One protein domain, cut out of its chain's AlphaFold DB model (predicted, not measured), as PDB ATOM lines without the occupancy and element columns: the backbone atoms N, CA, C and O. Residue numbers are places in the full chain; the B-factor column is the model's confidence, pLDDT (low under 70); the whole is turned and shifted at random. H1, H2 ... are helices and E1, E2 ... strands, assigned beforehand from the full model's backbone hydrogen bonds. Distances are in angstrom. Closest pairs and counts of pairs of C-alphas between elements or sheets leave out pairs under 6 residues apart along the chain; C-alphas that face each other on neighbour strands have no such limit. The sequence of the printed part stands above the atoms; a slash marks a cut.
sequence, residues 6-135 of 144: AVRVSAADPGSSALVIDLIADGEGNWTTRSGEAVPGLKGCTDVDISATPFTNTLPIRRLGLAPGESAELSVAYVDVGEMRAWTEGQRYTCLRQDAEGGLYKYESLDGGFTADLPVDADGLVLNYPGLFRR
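Overview. This is residues 6 to 135 of the 144 residues of an uncharacterized protein of Actinobacteria bacterium (UniProt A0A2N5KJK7). A strongly curled sheet of five strands, E4 to E8, wraps round one helix, H1, like part of a barrel, and a small sheet of three strands, E1 to E3, is partly face to face with it at one end, the strands crossed. The printed part has 130 residues, in the order E1 E2 E3 E4 H1 E5 E6 E7 E8, and its class is mostly strand. The large sheet runs E4 E5 E6 E7 E8 and is mixed; the small one runs E1 E2 E3, all antiparallel. The whole is compact, with a radius of gyration of the C-alphas of 15.4 A and spans of 45 by 34 by 27 A.

Arrangement. E1, residues 6 to 11, E2, residues 19 to 25, and E3, residues 31 to 33, form a meander, each strand the antiparallel neighbour of the one before; N 9 and O 21 are 2.9 A apart, N 24 and O 32 2.8 A. E4, residues 47 to 50, H1, residues 54 to 64, and E5, residues 71 to 80, form a strand-helix-strand unit, two parallel neighbour strands with a helix between, its crossover right-handed; N 77 and O 47 are 2.9 A apart. E5 begins a second meander with E6, residues 85 to 99, E7, residues 102 to 109, and E8, residues 115 to 121: N 74 and O 91 are 2.9 A apart, N 94 and O 106 2.9 A, N 105 and O 118 3.0 A. H1 is on this strongly twisted sheet, two layers with the helix on one face; its closest C-alphas to E4 are Thr 56 and Asp 49, 5.2 A. In H1, 4 of 7 O i to N i+4 pairs are within hydrogen-bond range. The two sheets form a sandwich, face to face, their strands at 49 degrees; the closest C-alphas of E1 and E4 are Val 7 and Val 48, 7.7 A.

Along the chain. E1 begins at C-alpha 6 (17.863, 28.293, 136.053), and E2 measures 19.7 A. H1 measures 16.9 A and begins at C-alpha 54 (20.070, 34.554, 119.517). E5, 25.1 A, bends by 61 degrees at residue 77, and E6, 36.7 A, by 70 degrees at residue 96. E7 measures 22.3 A; E8, 19.4 A, ends at C-alpha 121 (8.355, 36.514, 114.635).

Size, cuts and confidence. The C-alphas of Gly 15 and Gly 69 are farthest apart, 50.0 A. The printed part has no cut, and the link from E3 to E4, residues 34 to 46, is long. Residues 122 to 135 hold no named element. No printed residue is under 70 in pLDDT.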
ATOM      1  N   ALA A   6      16.557  28.944 136.050       81.12
ATOM      2  CA  ALA A   6      17.863  28.293 136.053       81.12
ATOM      3  C   ALA A   6      18.535  28.442 134.685       81.12
ATOM      4  O   ALA A   6      17.918  28.175 133.653       81.12
ATOM      5  N   VAL A   7      19.809  28.821 134.690       84.75
ATOM      6  CA  VAL A   7      20.680  28.839 133.517       84.75
ATOM      7  C   VAL A   7      21.819  27.870 133.773       84.75
ATOM      8  O   VAL A   7      22.584  28.019 134.724       84.75
ATOM      9  N   ARG A   8      21.964  26.885 132.891       88.62
ATOM     10  CA  ARG A   8      23.111  25.983 132.907       88.62
ATOM     11  C   ARG A   8      23.751  25.957 131.535       88.62
ATOM     12  O   ARG A   8      23.117  25.540 130.570       88.62
ATOM     13  N   VAL A   9      25.012  26.362 131.474       84.50
ATOM     14  CA  VAL A   9      25.848  26.265 130.279       84.50
ATOM     15  C   VAL A   9      26.968  25.285 130.580       84.50
ATOM     16  O   VAL A   9      27.686  25.429 131.566       84.50
ATOM     17  N   SER A  10      27.105  24.264 129.743       86.12
ATOM     18  CA  SER A  10      28.182  23.282 129.834       86.12
ATOM     19  C   SER A  10      28.869  23.157 128.484       86.12
ATOM     20  O   SER A  10      28.196  22.878 127.491       86.12
ATOM     21  N   ALA A  11      30.186  23.311 128.468       82.12
ATOM     22  CA  ALA A  11      31.022  23.075 127.301       82.12
ATOM     23  C   ALA A  11      31.984  21.926 127.607       82.12
ATOM     24  O   ALA A  11      32.572  21.867 128.686       82.12
ATOM     25  N   ALA A  12      32.122  20.994 126.670       80.62
ATOM     26  CA  ALA A  12      33.040  19.873 126.793       80.62
ATOM     27  C   ALA A  12      33.737  19.647 125.456       80.62
ATOM     28  O   ALA A  12      33.071  19.417 124.445       80.62
ATOM     29  N   ASP A  13      35.065  19.658 125.478       77.50
ATOM     30  CA  ASP A  13      35.853  19.161 124.359       77.50
ATOM     31  C   ASP A  13      35.937  17.631 124.420       77.50
ATOM     32  O   ASP A  13      35.974  17.055 125.518       77.50
ATOM     33  N   PRO A  14      35.998  16.937 123.268       77.38
ATOM     34  CA  PRO A  14      36.209  15.496 123.244       77.38
ATOM     35  C   PRO A  14      37.452  15.100 124.055       77.38
ATOM     36  O   PRO A  14      38.567  15.504 123.739       77.38
ATOM     37  N   GLY A  15      37.260  14.286 125.096       75.69
ATOM     38  CA  GLY A  15      38.346  13.797 125.954       75.69
ATOM     39  C   GLY A  15      38.702  14.685 127.154       75.69
ATOM     40  O   GLY A  15      39.576  14.298 127.927       75.69
ATOM     41  N   SER A  16      38.013  15.812 127.357       77.69
ATOM     42  CA  SER A  16      38.217  16.718 128.496       77.69
ATOM     43  C   SER A  16      37.049  16.684 129.487       77.69
ATOM     44  O   SER A  16      35.927  16.299 129.156       77.69
ATOM     45  N   SER A  17      37.307  17.108 130.729       82.00
ATOM     46  CA  SER A  17      36.228  17.382 131.690       82.00
ATOM     47  C   SER A  17      35.464  18.638 131.270       82.00
ATOM     48  O   SER A  17      36.074  19.610 130.834       82.00
ATOM     49  N   ALA A  18      34.137  18.620 131.407       84.75
ATOM     50  CA  ALA A  18      33.295  19.746 131.020       84.75
ATOM     51  C   ALA A  18      33.539  20.969 131.917       84.75
ATOM     52  O   ALA A  18      33.535  20.853 133.145       84.75
ATOM     53  N   LEU A  19      33.668  22.145 131.306       87.19
ATOM     54  CA  LEU A  19      33.506  23.419 132.000       87.19
ATOM     55  C   LEU A  19      32.008  23.690 132.154       87.19
ATOM     56  O   LEU A  19      31.230  23.471 131.221       87.19
ATOM     57  N   VAL A  20      31.590  24.147 133.334       91.44
ATOM     58  CA  VAL A  20      30.173  24.360 133.653       91.44
ATOM     59  C   VAL A  20      29.982  25.706 134.339       91.44
ATOM     60  O   VAL A  20      30.601  25.973 135.366       91.44
ATOM     61  N   ILE A  21      29.063  26.507 133.804       93.94
ATOM     62  CA  ILE A  21      28.425  27.631 134.491       93.94
ATOM     63  C   ILE A  21      27.027  27.169 134.902       93.94
ATOM     64  O   ILE A  21      26.225  26.759 134.061       93.94
ATOM     65  N   ASP A  22      26.736  27.213 136.200       94.88
ATOM     66  CA  ASP A  22      25.473  26.745 136.781       94.88
ATOM     67  C   ASP A  22      24.922  27.822 137.712       94.88
ATOM     68  O   ASP A  22      25.374  27.970 138.852       94.88
ATOM     69  N   LEU A  23      23.993  28.612 137.181       95.50
ATOM     70  CA  LEU A  23      23.465  29.807 137.817       95.50
ATOM     71  C   LEU A  23      21.951  29.696 138.003       95.50
ATOM     72  O   LEU A  23      21.224  29.214 137.133       95.50
ATOM     73  N   ILE A  24      21.467  30.181 139.139       95.25
ATOM     74  CA  ILE A  24      20.050  30.234 139.487       95.25
ATOM     75  C   ILE A  24      19.700  31.690 139.773       95.25
ATOM     76  O   ILE A  24      20.274  32.297 140.678       95.25
ATOM     77  N   ALA A  25      18.758  32.232 139.006       93.50
ATOM     78  CA  ALA A  25      18.166  33.541 139.224       93.50
ATOM     79  C   ALA A  25      16.828  33.401 139.953       93.50
ATOM     80  O   ALA A  25      16.017  32.537 139.615       93.50
ATOM     81  N   ASP A  26      16.558  34.282 140.907       90.62
ATOM     82  CA  ASP A  26      15.257  34.357 141.587       90.62
ATOM     83  C   ASP A  26      14.182  35.096 140.768       90.62
ATOM     84  O   ASP A  26      12.998  34.994 141.067       90.62
ATOM     85  N   GLY A  27      14.588  35.793 139.701       85.81
ATOM     86  CA  GLY A  27      13.711  36.635 138.882       85.81
ATOM     87  C   GLY A  27      13.595  38.084 139.370       85.81
ATOM     88  O   GLY A  27      13.005  38.902 138.669       85.81
ATOM     89  N   GLU A  28      14.208  38.419 140.505       89.25
ATOM     90  CA  GLU A  28      14.254  39.761 141.107       89.25
ATOM     91  C   GLU A  28      15.644  40.410 140.979       89.25
ATOM     92  O   GLU A  28      15.917  41.477 141.531       89.25
ATOM     93  N   GLY A  29      16.533  39.778 140.211       92.06
ATOM     94  CA  GLY A  29      17.882  40.263 139.955       92.06
ATOM     95  C   GLY A  29      18.928  39.729 140.926       92.06
ATOM     96  O   GLY A  29      20.050  40.238 140.924       92.06
ATOM     97  N   ASN A  30      18.614  38.714 141.736       94.62
ATOM     98  CA  ASN A  30      19.625  38.018 142.523       94.62
ATOM     99  C   ASN A  30      19.983  36.685 141.869       94.62
ATOM    100  O   ASN A  30      19.129  35.921 141.419       94.62
ATOM    101  N   TRP A  31      21.286  36.420 141.842       96.50
ATOM    102  CA  TRP A  31      21.868  35.249 141.208       96.50
ATOM    103  C   TRP A  31      22.670  34.460 142.228       96.50
ATOM    104  O   TRP A  31      23.399  35.031 143.044       96.50
ATOM    105  N   THR A  32      22.544  33.143 142.162       96.81
ATOM    106  CA  THR A  32      23.297  32.201 142.987       96.81
ATOM    107  C   THR A  32      23.925  31.121 142.120       96.81
ATOM    108  O   THR A  32      23.457  30.842 141.017       96.81
ATOM    109  N   THR A  33      24.993  30.501 142.606       95.19
ATOM    110  CA  THR A  33      25.460  29.222 142.073       95.19
ATOM    111  C   THR A  33      24.470  28.119 142.449       95.19
ATOM    112  O   THR A  33      23.646  28.270 143.354       95.19
ATOM    113  N   ARG A  34      24.601  26.939 141.838       90.69
ATOM    114  CA  ARG A  34      23.840  25.755 142.270       90.69
ATOM    115  C   ARG A  34      24.042  25.381 143.750       90.69
ATOM    116  O   ARG A  34      23.140  24.787 144.334       90.69
ATOM    117  N   SER A  35      25.193  25.696 144.355       92.94
ATOM    118  CA  SER A  35      25.438  25.457 145.790       92.94
ATOM    119  C   SER A  35      24.746  26.479 146.702       92.94
ATOM    120  O   SER A  35      24.778  26.312 147.919       92.94
ATOM    121  N   GLY A  36      24.093  27.500 146.136       94.31
ATOM    122  CA  GLY A  36      23.402  28.558 146.875       94.31
ATOM    123  C   GLY A  36      24.290  29.755 147.226       94.31
ATOM    124  O   GLY A  36      23.857  30.638 147.963       94.31
ATOM    125  N   GLU A  37      25.520  29.815 146.712       97.00
ATOM    126  CA  GLU A  37      26.410  30.959 146.928       97.00
ATOM    127  C   GLU A  37      25.964  32.137 146.067       97.00
ATOM    128  O   GLU A  37      25.753  31.985 144.866       97.00
ATOM    129  N   ALA A  38      25.831  33.323 146.660       96.62
ATOM    130  CA  ALA A  38      25.484  34.527 145.914       96.62
ATOM    131  C   ALA A  38      26.557  34.870 144.869       96.62
ATOM    132  O   ALA A  38      27.751  34.693 145.108       96.62
ATOM    133  N   VAL A  39      26.128  35.445 143.743       97.31
ATOM    134  CA  VAL A  39      26.997  35.955 142.673       97.31
ATOM    135  C   VAL A  39      26.807  37.476 142.564       97.31
ATOM    136  O   VAL A  39      26.051  37.950 141.715       97.31
ATOM    137  N   PRO A  40      27.467  38.286 143.421       96.00
ATOM    138  CA  PRO A  40      27.217  39.727 143.502       96.00
ATOM    139  C   PRO A  40      27.488  40.482 142.199       96.00
ATOM    140  O   PRO A  40      26.854  41.501 141.947       96.00
ATOM    141  N   GLY A  41      28.400  39.972 141.364       96.44
ATOM    142  CA  GLY A  41      28.738  40.563 140.067       96.44
ATOM    143  C   GLY A  41      27.613  40.522 139.026       96.44
ATOM    144  O   GLY A  41      27.754  41.167 137.994       96.44
ATOM    145  N   LEU A  42      26.522  39.790 139.288       97.19
ATOM    146  CA  LEU A  42      25.330  39.710 138.429       97.19
ATOM    147  C   LEU A  42      24.096  40.371 139.063       97.19
ATOM    148  O   LEU A  42      22.984  40.258 138.546       97.19
ATOM    149  N   LYS A  43      24.254  41.047 140.207       96.50
ATOM    150  CA  LYS A  43      23.132  41.674 140.906       96.50
ATOM    151  C   LYS A  43      22.437  42.709 140.012       96.50
ATOM    152  O   LYS A  43      23.087  43.574 139.439       96.50
ATOM    153  N   GLY A  44      21.110  42.642 139.948       95.00
ATOM    154  CA  GLY A  44      20.268  43.509 139.122       95.00
ATOM    155  C   GLY A  44      20.058  43.009 137.691       95.00
ATOM    156  O   GLY A  44      19.195  43.541 136.995       95.00
ATOM    157  N   CYS A  45      20.774  41.967 137.256       96.44
ATOM    158  CA  CYS A  45      20.533  41.353 135.954       96.44
ATOM    159  C   CYS A  45      19.198  40.608 135.963       96.44
ATOM    160  O   CYS A  45      19.002  39.691 136.759       96.44
ATOM    161  N   THR A  46      18.278  40.987 135.079       89.75
ATOM    162  CA  THR A  46      16.916  40.409 135.046       89.75
ATOM    163  C   THR A  46      16.758  39.305 134.006       89.75
ATOM    164  O   THR A  46      15.908  38.424 134.152       89.75
ATOM    165  N   ASP A  47      17.612  39.321 132.985       94.38
ATOM    166  CA  ASP A  47      17.643  38.346 131.905       94.38
ATOM    167  C   ASP A  47      19.064  37.779 131.751       94.38
ATOM    168  O   ASP A  47      20.046  38.377 132.201       94.38
ATOM    169  N   VAL A  48      19.162  36.599 131.140       96.44
ATOM    170  CA  VAL A  48      20.434  36.005 130.711       96.44
ATOM    171  C   VAL A  48      20.649  36.316 129.239       96.44
ATOM    172  O   VAL A  48      19.691  36.266 128.467       96.44
ATOM    173  N   ASP A  49      21.895  36.555 128.849       96.56
ATOM    174  CA  ASP A  49      22.308  36.526 127.451       96.56
ATOM    175  C   ASP A  49      23.417  35.490 127.252       96.56
ATOM    176  O   ASP A  49      24.308  35.381 128.085       96.56
ATOM    177  N   ILE A  50      23.337  34.667 126.208       97.06
ATOM    178  CA  ILE A  50      24.281  33.569 125.973       97.06
ATOM    179  C   ILE A  50      24.868  33.748 124.579       97.06
ATOM    180  O   ILE A  50      24.158  33.607 123.585       97.06
ATOM    181  N   SER A  51      26.184  33.949 124.497       95.44
ATOM    182  CA  SER A  51      26.875  34.322 123.252       95.44
ATOM    183  C   SER A  51      26.678  33.343 122.085       95.44
ATOM    184  O   SER A  51      26.790  33.712 120.918       95.44
ATOM    185  N   ALA A  52      26.352  32.084 122.386       95.69
ATOM    186  CA  ALA A  52      26.162  31.023 121.403       95.69
ATOM    187  C   ALA A  52      24.735  30.923 120.827       95.69
ATOM    188  O   ALA A  52      24.459  29.987 120.071       95.69
ATOM    189  N   THR A  53      23.803  31.815 121.182       96.69
ATOM    190  CA  THR A  53      22.421  31.737 120.686       96.69
ATOM    191  C   THR A  53      21.730  33.099 120.607       96.69
ATOM    192  O   THR A  53      21.854  33.898 121.524       96.69
ATOM    193  N   PRO A  54      20.907  33.358 119.571       97.38
ATOM    194  CA  PRO A  54      20.070  34.554 119.517       97.38
ATOM    195  C   PRO A  54      18.750  34.386 120.297       97.38
ATOM    196  O   PRO A  54      17.909  35.280 120.319       97.38
ATOM    197  N   PHE A  55      18.499  33.209 120.886       97.44
ATOM    198  CA  PHE A  55      17.255  32.930 121.610       97.44
ATOM    199  C   PHE A  55      17.095  33.819 122.848       97.44
ATOM    200  O   PHE A  55      15.984  34.201 123.203       97.44
ATOM    201  N   THR A  56      18.196  34.168 123.508       97.38
ATOM    202  CA  THR A  56      18.175  34.984 124.724       97.38
ATOM    203  C   THR A  56      17.696  36.408 124.479       97.38
ATOM    204  O   THR A  56      17.063  36.972 125.368       97.38
ATOM    205  N   ASN A  57      17.838  36.947 123.261       98.44
ATOM    206  CA  ASN A  57      17.261  38.244 122.888       98.44
ATOM    207  C   ASN A  57      15.721  38.257 122.991       98.44
ATOM    208  O   ASN A  57      15.118  39.308 123.198       98.44
ATOM    209  N   THR A  58      15.062  37.095 122.900       98.12
ATOM    210  CA  THR A  58      13.607  36.975 123.073       98.12
ATOM    211  C   THR A  58      13.157  37.328 124.491       98.12
ATOM    212  O   THR A  58      12.044  37.828 124.666       98.12
ATOM    213  N   LEU A  59      13.999  37.106 125.506       96.56
ATOM    214  CA  LEU A  59      13.654  37.368 126.906       96.56
ATOM    215  C   LEU A  59      13.332  38.855 127.152       96.56
ATOM    216  O   LEU A  59      12.195  39.138 127.547       96.56
ATOM    217  N   PRO A  60      14.237  39.815 126.861       96.81
ATOM    218  CA  PRO A  60      13.927  41.229 127.020       96.81
ATOM    219  C   PRO A  60      12.849  41.704 126.045       96.81
ATOM    220  O   PRO A  60      11.980  42.465 126.462       96.81
ATOM    221  N   ILE A  61      12.824  41.219 124.797       98.12
ATOM    222  CA  ILE A  61      11.795  41.604 123.814       98.12
ATOM    223  C   ILE A  61      10.387  41.307 124.349       98.12
ATOM    224  O   ILE A  61       9.527  42.189 124.355       98.12
ATOM    225  N   ARG A  62      10.153  40.093 124.865       97.12
ATOM    226  CA  ARG A  62       8.842  39.710 125.412       97.12
ATOM    227  C   ARG A  62       8.549  40.364 126.757       97.12
ATOM    228  O   ARG A  62       7.401  40.713 127.016       97.12
ATOM    229  N   ARG A  63       9.552  40.494 127.631       95.88
ATOM    230  CA  ARG A  63       9.370  41.038 128.985       95.88
ATOM    231  C   ARG A  63       9.092  42.538 128.971       95.88
ATOM    232  O   ARG A  63       8.264  42.994 129.753       95.88
ATOM    233  N   LEU A  64       9.810  43.290 128.137       96.56
ATOM    234  CA  LEU A  64       9.687  44.744 128.065       96.56
ATOM    235  C   LEU A  64       8.418  45.169 127.325       96.56
ATOM    236  O   LEU A  64       7.849  46.195 127.675       96.56
ATOM    237  N   GLY A  65       7.969  44.391 126.330       96.44
ATOM    238  CA  GLY A  65       6.715  44.662 125.620       96.44
ATOM    239  C   GLY A  65       6.674  46.037 124.948       96.44
ATOM    240  O   GLY A  65       5.613  46.652 124.902       96.44
ATOM    241  N   LEU A  66       7.829  46.519 124.473       98.31
ATOM    242  CA  LEU A  66       8.005  47.865 123.925       98.31
ATOM    243  C   LEU A  66       7.100  48.105 122.714       98.31
ATOM    244  O   LEU A  66       7.140  47.334 121.749       98.31
ATOM    245  N   ALA A  67       6.362  49.212 122.732       98.19
ATOM    246  CA  ALA A  67       5.621  49.697 121.576       98.19
ATOM    247  C   ALA A  67       6.570  50.296 120.517       98.19
ATOM    248  O   ALA A  67       7.679  50.721 120.848       98.19
ATOM    249  N   PRO A  68       6.163  50.376 119.234       98.50
ATOM    250  CA  PRO A  68       6.976  51.012 118.199       98.50
ATOM    251  C   PRO A  68       7.428  52.430 118.584       98.50
ATOM    252  O   PRO A  68       6.614  53.281 118.938       98.50
ATOM    253  N   GLY A  69       8.734  52.679 118.490       98.50
ATOM    254  CA  GLY A  69       9.397  53.919 118.896       98.50
ATOM    255  C   GLY A  69       9.901  53.932 120.343       98.50
ATOM    256  O   GLY A  69      10.714  54.792 120.683       98.50
ATOM    257  N   GLU A  70       9.476  52.993 121.191       98.69
ATOM    258  CA  GLU A  70       9.963  52.892 122.566       98.69
ATOM    259  C   GLU A  70      11.323  52.197 122.644       98.69
ATOM    260  O   GLU A  70      11.654  51.303 121.859       98.69
ATOM    261  N   SER A  71      12.100  52.608 123.645       98.69
ATOM    262  CA  SER A  71      13.428  52.085 123.940       98.69
ATOM    263  C   SER A  71      13.581  51.851 125.436       98.69
ATOM    264  O   SER A  71      13.124  52.661 126.242       98.69
ATOM    265  N   ALA A  72      14.289  50.788 125.803       98.50
ATOM    266  CA  ALA A  72      14.661  50.512 127.184       98.50
ATOM    267  C   ALA A  72      16.091  49.978 127.281       98.50
ATOM    268  O   ALA A  72      16.542  49.191 126.445       98.50
ATOM    269  N   GLU A  73      16.784  50.411 128.330       98.12
ATOM    270  CA  GLU A  73      18.063  49.852 128.754       98.12
ATOM    271  C   GLU A  73      17.847  48.799 129.834       98.12
ATOM    272  O   GLU A  73      16.911  48.881 130.633       98.12
ATOM    273  N   LEU A  74      18.733  47.814 129.863       96.44
ATOM    274  CA  LEU A  74      18.756  46.781 130.881       96.44
ATOM    275  C   LEU A  74      20.172  46.253 131.086       96.44
ATOM    276  O   LEU A  74      21.046  46.401 130.234       96.44
ATOM    277  N   SER A  75      20.359  45.581 132.215       96.44
ATOM    278  CA  SER A  75      21.537  44.769 132.487       96.44
ATOM    279  C   SER A  75      21.175  43.292 132.384       96.44
ATOM    280  O   SER A  75      20.147  42.859 132.923       96.44
ATOM    281  N   VAL A  76      22.028  42.527 131.711       96.88
ATOM    282  CA  VAL A  76      21.880  41.077 131.555       96.88
ATOM    283  C   VAL A  76      23.066  40.345 132.162       96.88
ATOM    284  O   VAL A  76      24.183  40.862 132.194       96.88
ATOM    285  N   ALA A  77      22.824  39.115 132.610       97.50
ATOM    286  CA  ALA A  77      23.891  38.181 132.919       97.50
ATOM    287  C   ALA A  77      24.394  37.601 131.594       97.50
ATOM    288  O   ALA A  77      23.836  36.624 131.093       97.50
ATOM    289  N   TYR A  78      25.405  38.239 131.007       97.19
ATOM    290  CA  TYR A  78      26.027  37.780 129.774       97.19
ATOM    291  C   TYR A  78      26.934  36.590 130.072       97.19
ATOM    292  O   TYR A  78      27.804  36.660 130.941       97.19
ATOM    293  N   VAL A  79      26.714  35.491 129.361       97.06
ATOM    294  CA  VAL A  79      27.464  34.244 129.446       97.06
ATOM    295  C   VAL A  79      28.199  34.039 128.134       97.06
ATOM    296  O   VAL A  79      27.603  33.715 127.102       97.06
ATOM    297  N   ASP A  80      29.516  34.170 128.196       95.31
ATOM    298  CA  ASP A  80      30.386  33.847 127.080       95.31
ATOM    299  C   ASP A  80      30.693  32.353 127.080       95.31
ATOM    300  O   ASP A  80      31.350  31.834 127.985       95.31
ATOM    301  N   VAL A  81      30.205  31.650 126.060       93.69
ATOM    302  CA  VAL A  81      30.443  30.211 125.887       93.69
ATOM    303  C   VAL A  81      31.878  29.914 125.433       93.69
ATOM    304  O   VAL A  81      32.386  28.833 125.715       93.69
ATOM    305  N   GLY A  82      32.547  30.850 124.756       91.94
ATOM    306  CA  GLY A  82      33.934  30.697 124.315       91.94
ATOM    307  C   GLY A  82      34.927  30.803 125.471       91.94
ATOM    308  O   GLY A  82      35.843  29.990 125.569       91.94
ATOM    309  N   GLU A  83      34.722  31.762 126.377       93.06
ATOM    310  CA  GLU A  83      35.555  31.907 127.582       93.06
ATOM    311  C   GLU A  83      35.048  31.104 128.787       93.06
ATOM    312  O   GLU A  83      35.774  30.951 129.770       93.06
ATOM    313  N   MET A  84      33.810  30.605 128.740       93.69
ATOM    314  CA  MET A  84      33.114  29.997 129.878       93.69
ATOM    315  C   MET A  84      33.139  30.904 131.115       93.69
ATOM    316  O   MET A  84      33.464  30.481 132.229       93.69
ATOM    317  N   ARG A  85      32.748  32.170 130.919       94.56
ATOM    318  CA  ARG A  85      32.640  33.194 131.973       94.56
ATOM    319  C   ARG A  85      31.310  33.934 131.893       94.56
ATOM    320  O   ARG A  85      30.702  34.012 130.831       94.56
ATOM    321  N   ALA A  86      30.879  34.484 133.027       96.31
ATOM    322  CA  ALA A  86      29.679  35.307 133.114       96.31
ATOM    323  C   ALA A  86      29.975  36.665 133.759       96.31
ATOM    324  O   ALA A  86      30.719  36.734 134.741       96.31
ATOM    325  N   TRP A  87      29.386  37.730 133.221       96.94
ATOM    326  CA  TRP A  87      29.474  39.093 133.753       96.94
ATOM    327  C   TRP A  87      28.196  39.884 133.460       96.94
ATOM    328  O   TRP A  87      27.320  39.427 132.731       96.94
ATOM    329  N   THR A  88      28.073  41.066 134.066       97.62
ATOM    330  CA  THR A  88      26.985  41.998 133.749       97.62
ATOM    331  C   THR A  88      27.319  42.767 132.474       97.62
ATOM    332  O   THR A  88      28.362  43.415 132.439       97.62
ATOM    333  N   GLU A  89      26.436  42.748 131.476       97.19
ATOM    334  CA  GLU A  89      26.537  43.590 130.275       97.19
ATOM    335  C   GLU A  89      25.354  44.565 130.200       97.19
ATOM    336  O   GLU A  89      24.204  44.188 130.457       97.19
ATOM    337  N   GLY A  90      25.637  45.825 129.854       97.62
ATOM    338  CA  GLY A  90      24.619  46.824 129.547       97.62
ATOM    339  C   GLY A  90      24.103  46.688 128.114       97.62
ATOM    340  O   GLY A  90      24.877  46.702 127.158       97.62
ATOM    341  N   GLN A  91      22.786  46.614 127.950       98.25
ATOM    342  CA  GLN A  91      22.136  46.471 126.648       98.25
ATOM    343  C   GLN A  91      21.008  47.489 126.480       98.25
ATOM    344  O   GLN A  91      20.394  47.927 127.456       98.25
ATOM    345  N   ARG A  92      20.692  47.836 125.231       98.62
ATOM    346  CA  ARG A  92      19.503  48.618 124.877       98.62
ATOM    347  C   ARG A  92      18.737  47.952 123.742       98.62
ATOM    348  O   ARG A  92      19.326  47.493 122.765       98.62
ATOM    349  N   TYR A  93      17.414  47.936 123.876       98.69
ATOM    350  CA  TYR A  93      16.492  47.503 122.831       98.69
ATOM    351  C   TYR A  93      15.559  48.650 122.466       98.69
ATOM    352  O   TYR A  93      14.966  49.263 123.351       98.69
ATOM    353  N   THR A  94      15.402  48.905 121.168       98.81
ATOM    354  CA  THR A  94      14.392  49.824 120.620       98.81
ATOM    355  C   THR A  94      13.452  49.059 119.695       98.81
ATOM    356  O   THR A  94      13.917  48.394 118.770       98.81
ATOM    357  N   CYS A  95      12.139  49.161 119.899       98.81
ATOM    358  CA  CYS A  95      11.158  48.595 118.972       98.81
ATOM    359  C   CYS A  95      11.024  49.512 117.749       98.81
ATOM    360  O   CYS A  95      10.518  50.626 117.858       98.81
ATOM    361  N   LEU A  96      11.492  49.076 116.578       98.75
ATOM    362  CA  LEU A  96      11.427  49.870 115.345       98.75
ATOM    363  C   LEU A  96      10.083  49.705 114.628       98.75
ATOM    364  O   LEU A  96       9.536  50.668 114.095       98.75
ATOM    365  N   ARG A  97       9.551  48.479 114.609       98.06
ATOM    366  CA  ARG A  97       8.193  48.171 114.142       98.06
ATOM    367  C   ARG A  97       7.661  46.917 114.822       98.06
ATOM    368  O   ARG A  97       8.439  46.036 115.189       98.06
ATOM    369  N   GLN A  98       6.340  46.809 114.882       96.56
ATOM    370  CA  GLN A  98       5.638  45.620 115.345       96.56
ATOM    371  C   GLN A  98       4.299  45.489 114.612       96.56
ATOM    372  O   GLN A  98       3.610  46.488 114.402       96.56
ATOM    373  N   ASP A  99       3.956  44.270 114.216       95.44
ATOM    374  CA  ASP A  99       2.705  43.889 113.560       95.44
ATOM    375  C   ASP A  99       2.262  42.486 114.019       95.44
ATOM    376  O   ASP A  99       2.811  41.930 114.972       95.44
ATOM    377  N   ALA A 100       1.213  41.934 113.400       94.00
ATOM    378  CA  ALA A 100       0.673  40.626 113.774       94.00
ATOM    379  C   ALA A 100       1.642  39.474 113.449       94.00
ATOM    380  O   ALA A 100       1.553  38.401 114.047       94.00
ATOM    381  N   GLU A 101       2.565  39.689 112.513       94.88
ATOM    382  CA  GLU A 101       3.534  38.705 112.043       94.88
ATOM    383  C   GLU A 101       4.847  38.732 112.844       94.88
ATOM    384  O   GLU A 101       5.621  37.770 112.784       94.88
ATOM    385  N   GLY A 102       5.100  39.799 113.606       96.94
ATOM    386  CA  GLY A 102       6.254  39.925 114.486       96.94
ATOM    387  C   GLY A 102       6.730  41.361 114.642       96.94
ATOM    388  O   GLY A 102       5.948  42.281 114.874       96.94
ATOM    389  N   GLY A 103       8.043  41.567 114.551       97.94
ATOM    390  CA  GLY A 103       8.619  42.891 114.760       97.94
ATOM    391  C   GLY A 103      10.049  43.040 114.269       97.94
ATOM    392  O   GLY A 103      10.659  42.114 113.730       97.94
ATOM    393  N   LEU A 104      10.576  44.244 114.446       98.69
ATOM    394  CA  LEU A 104      11.970  44.587 114.209       98.69
ATOM    395  C   LEU A 104      12.471  45.377 115.410       98.69
ATOM    396  O   LEU A 104      11.930  46.441 115.711       98.69
ATOM    397  N   TYR A 105      13.507  44.867 116.065       98.81
ATOM    398  CA  TYR A 105      14.103  45.502 117.233       98.81
ATOM    399  C   TYR A 105      15.543  45.885 116.940       98.81
ATOM    400  O   TYR A 105      16.315  45.050 116.482       98.81
ATOM    401  N   LYS A 106      15.923  47.122 117.240       98.69
ATOM    402  CA  LYS A 106      17.331  47.502 117.276       98.69
ATOM    403  C   LYS A 106      17.919  47.050 118.604       98.69
ATOM    404  O   LYS A 106      17.433  47.471 119.652       98.69
ATOM    405  N   TYR A 107      18.947  46.220 118.543       98.56
ATOM    406  CA  TYR A 107      19.800  45.848 119.661       98.56
ATOM    407  C   TYR A 107      21.067  46.707 119.675       98.56
ATOM    408  O   TYR A 107      21.648  46.986 118.620       98.56
ATOM    409  N   GLU A 108      21.506  47.098 120.867       98.25
ATOM    410  CA  GLU A 108      22.748  47.832 121.105       98.25
ATOM    411  C   GLU A 108      23.452  47.270 122.354       98.25
ATOM    412  O   GLU A 108      22.858  47.235 123.434       98.25
ATOM    413  N   SER A 109      24.721  46.866 122.219       96.62
ATOM    414  CA  SER A 109      25.621  46.639 123.362       96.62
ATOM    415  C   SER A 109      26.171  47.992 123.808       96.62
ATOM    416  O   SER A 109      26.800  48.707 123.019       96.62
ATOM    417  N   LEU A 110      25.919  48.361 125.064       95.94
ATOM    418  CA  LEU A 110      26.343  49.646 125.627       95.94
ATOM    419  C   LEU A 110      27.840  49.662 125.962       95.94
ATOM    420  O   LEU A 110      28.449  50.730 125.955       95.94
ATOM    421  N   ASP A 111      28.431  48.488 126.190       88.81
ATOM    422  CA  ASP A 111      29.844  48.339 126.541       88.81
ATOM    423  C   ASP A 111      30.736  48.165 125.297       88.81
ATOM    424  O   ASP A 111      31.857  48.675 125.250       88.81
ATOM    425  N   GLY A 112      30.243  47.466 124.265       82.44
ATOM    426  CA  GLY A 112      31.008  47.130 123.056       82.44
ATOM    427  C   GLY A 112      30.704  47.981 121.818       82.44
ATOM    428  O   GLY A 112      31.400  47.859 120.811       82.44
ATOM    429  N   GLY A 113      29.651  48.807 121.847       88.19
ATOM    430  CA  GLY A 113      29.229  49.651 120.718       88.19
ATOM    431  C   GLY A 113      28.668  48.886 119.510       88.19
ATOM    432  O   GLY A 113      28.372  49.487 118.476       88.19
ATOM    433  N   PHE A 114      28.521  47.564 119.617       94.19
ATOM    434  CA  PHE A 114      27.908  46.735 118.590       94.19
ATOM    435  C   PHE A 114      26.400  47.004 118.503       94.19
ATOM    436  O   PHE A 114      25.730  47.184 119.520       94.19
ATOM    437  N   THR A 115      25.851  46.978 117.287       97.62
ATOM    438  CA  THR A 115      24.413  47.121 117.049       97.62
ATOM    439  C   THR A 115      23.927  46.182 115.955       97.62
ATOM    440  O   THR A 115      24.654  45.893 115.002       97.62
ATOM    441  N   ALA A 116      22.687  45.716 116.085       98.06
ATOM    442  CA  ALA A 116      22.034  44.886 115.088       98.06
ATOM    443  C   ALA A 116      20.525  45.131 115.056       98.06
ATOM    444  O   ALA A 116      19.887  45.252 116.098       98.06
ATOM    445  N   ASP A 117      19.948  45.115 113.858       98.56
ATOM    446  CA  ASP A 117      18.501  45.056 113.681       98.56
ATOM    447  C   ASP A 117      18.059  43.588 113.672       98.56
ATOM    448  O   ASP A 117      18.489  42.787 112.835       98.56
ATOM    449  N   LEU A 118      17.196  43.244 114.621       98.62
ATOM    450  CA  LEU A 118      16.731  41.898 114.919       98.62
ATOM    451  C   LEU A 118      15.280  41.739 114.452       98.62
ATOM    452  O   LEU A 118      14.351  42.106 115.180       98.62
ATOM    453  N   PRO A 119      15.034  41.226 113.232       98.44
ATOM    454  CA  PRO A 119      13.706  40.777 112.854       98.44
ATOM    455  C   PRO A 119      13.304  39.585 113.726       98.44
ATOM    456  O   PRO A 119      14.054  38.613 113.847       98.44
ATOM    457  N   VAL A 120      12.105  39.650 114.295       98.56
ATOM    458  CA  VAL A 120      11.514  38.599 115.129       98.56
ATOM    459  C   VAL A 120      10.160  38.169 114.579       98.56
ATOM    460  O   VAL A 120       9.509  38.941 113.873       98.56
ATOM    461  N   ASP A 121       9.735  36.946 114.886       97.81
ATOM    462  CA  ASP A 121       8.355  36.514 114.635       97.81
ATOM    463  C   ASP A 121       7.376  37.000 115.719       97.81
ATOM    464  O   ASP A 121       7.757  37.713 116.650       97.81
ATOM    465  N   ALA A 122       6.104  36.610 115.592       97.25
ATOM    466  CA  ALA A 122       5.027  36.940 116.527       97.25
ATOM    467  C   ALA A 122       5.292  36.497 117.980       97.25
ATOM    468  O   ALA A 122       4.710  37.055 118.908       97.25
ATOM    469  N   ASP A 123       6.192  35.533 118.193       96.88
ATOM    470  CA  ASP A 123       6.608  35.073 119.516       96.88
ATOM    471  C   ASP A 123       7.858  35.795 120.042       96.88
ATOM    472  O   ASP A 123       8.325  35.499 121.147       96.88
ATOM    473  N   GLY A 124       8.407  36.750 119.291       97.44
ATOM    474  CA  GLY A 124       9.634  37.457 119.646       97.44
ATOM    475  C   GLY A 124      10.902  36.631 119.417       97.44
ATOM    476  O   GLY A 124      11.963  36.993 119.927       97.44
ATOM    477  N   LEU A 125      10.825  35.520 118.674       98.06
ATOM    478  CA  LEU A 125      11.987  34.698 118.339       98.06
ATOM    479  C   LEU A 125      12.750  35.313 117.169       98.06
ATOM    480  O   LEU A 125      12.180  35.573 116.107       98.06
ATOM    481  N   VAL A 126      14.062  35.477 117.335       98.25
ATOM    482  CA  VAL A 126      14.938  36.060 116.311       98.25
ATOM    483  C   VAL A 126      14.945  35.209 115.036       98.25
ATOM    484  O   VAL A 126      15.203  34.003 115.054       98.25
ATOM    485  N   LEU A 127      14.667  35.860 113.905       97.75
ATOM    486  CA  LEU A 127      14.679  35.277 112.561       97.75
ATOM    487  C   LEU A 127      16.075  35.319 111.945       97.75
ATOM    488  O   LEU A 127      16.530  34.361 111.314       97.75
ATOM    489  N   ASN A 128      16.740  36.456 112.109       97.62
ATOM    490  CA  ASN A 128      18.053  36.728 111.565       97.62
ATOM    491  C   ASN A 128      18.788  37.672 112.509       97.62
ATOM    492  O   ASN A 128      18.240  38.689 112.916       97.62
ATOM    493  N   TYR A 129      20.033  37.340 112.801       97.06
ATOM    494  CA  TYR A 129      20.966  38.175 113.526       97.06
ATOM    495  C   TYR A 129      22.141  38.431 112.570       97.06
ATOM    496  O   TYR A 129      22.963  37.529 112.373       97.06
ATOM    497  N   PRO A 130      22.201  39.602 111.908       93.62
ATOM    498  CA  PRO A 130      23.153  39.865 110.831       93.62
ATOM    499  C   PRO A 130      24.598  39.493 111.191       93.62
ATOM    500  O   PRO A 130      25.136  39.951 112.191       93.62
ATOM    501  N   GLY A 131      25.216  38.641 110.367       92.81
ATOM    502  CA  GLY A 131      26.604  38.194 110.542       92.81
ATOM    503  C   GLY A 131      26.833  37.109 111.602       92.81
ATOM    504  O   GLY A 131      27.925  36.554 111.626       92.81
ATOM    505  N   LEU A 132      25.831  36.772 112.425       94.50
ATOM    506  CA  LEU A 132      25.984  35.834 113.546       94.50
ATOM    507  C   LEU A 132      25.076  34.606 113.422       94.50
ATOM    508  O   LEU A 132      25.556  33.474 113.436       94.50
ATOM    509  N   PHE A 133      23.765  34.805 113.254       97.00
ATOM    510  CA  PHE A 133      22.790  33.714 113.276       97.00
ATOM    511  C   PHE A 133      21.697  33.893 112.230       97.00
ATOM    512  O   PHE A 133      21.267  35.000 111.916       97.00
ATOM    513  N   ARG A 134      21.163  32.775 111.742       96.31
ATOM    514  CA  ARG A 134      19.935  32.753 110.948       96.31
ATOM    515  C   ARG A 134      19.102  31.556 111.362       96.31
ATOM    516  O   ARG A 134      19.624  30.445 111.452       96.31
ATOM    517  N   ARG A 135      17.806  31.765 111.582       95.75
ATOM    518  CA  ARG A 135      16.900  30.672 111.920       95.75
ATOM    519  C   ARG A 135      16.797  29.699 110.748       95.75
ATOM    520  O   ARG A 135      16.438  30.087 109.635       95.75
TER     521      ARG A 135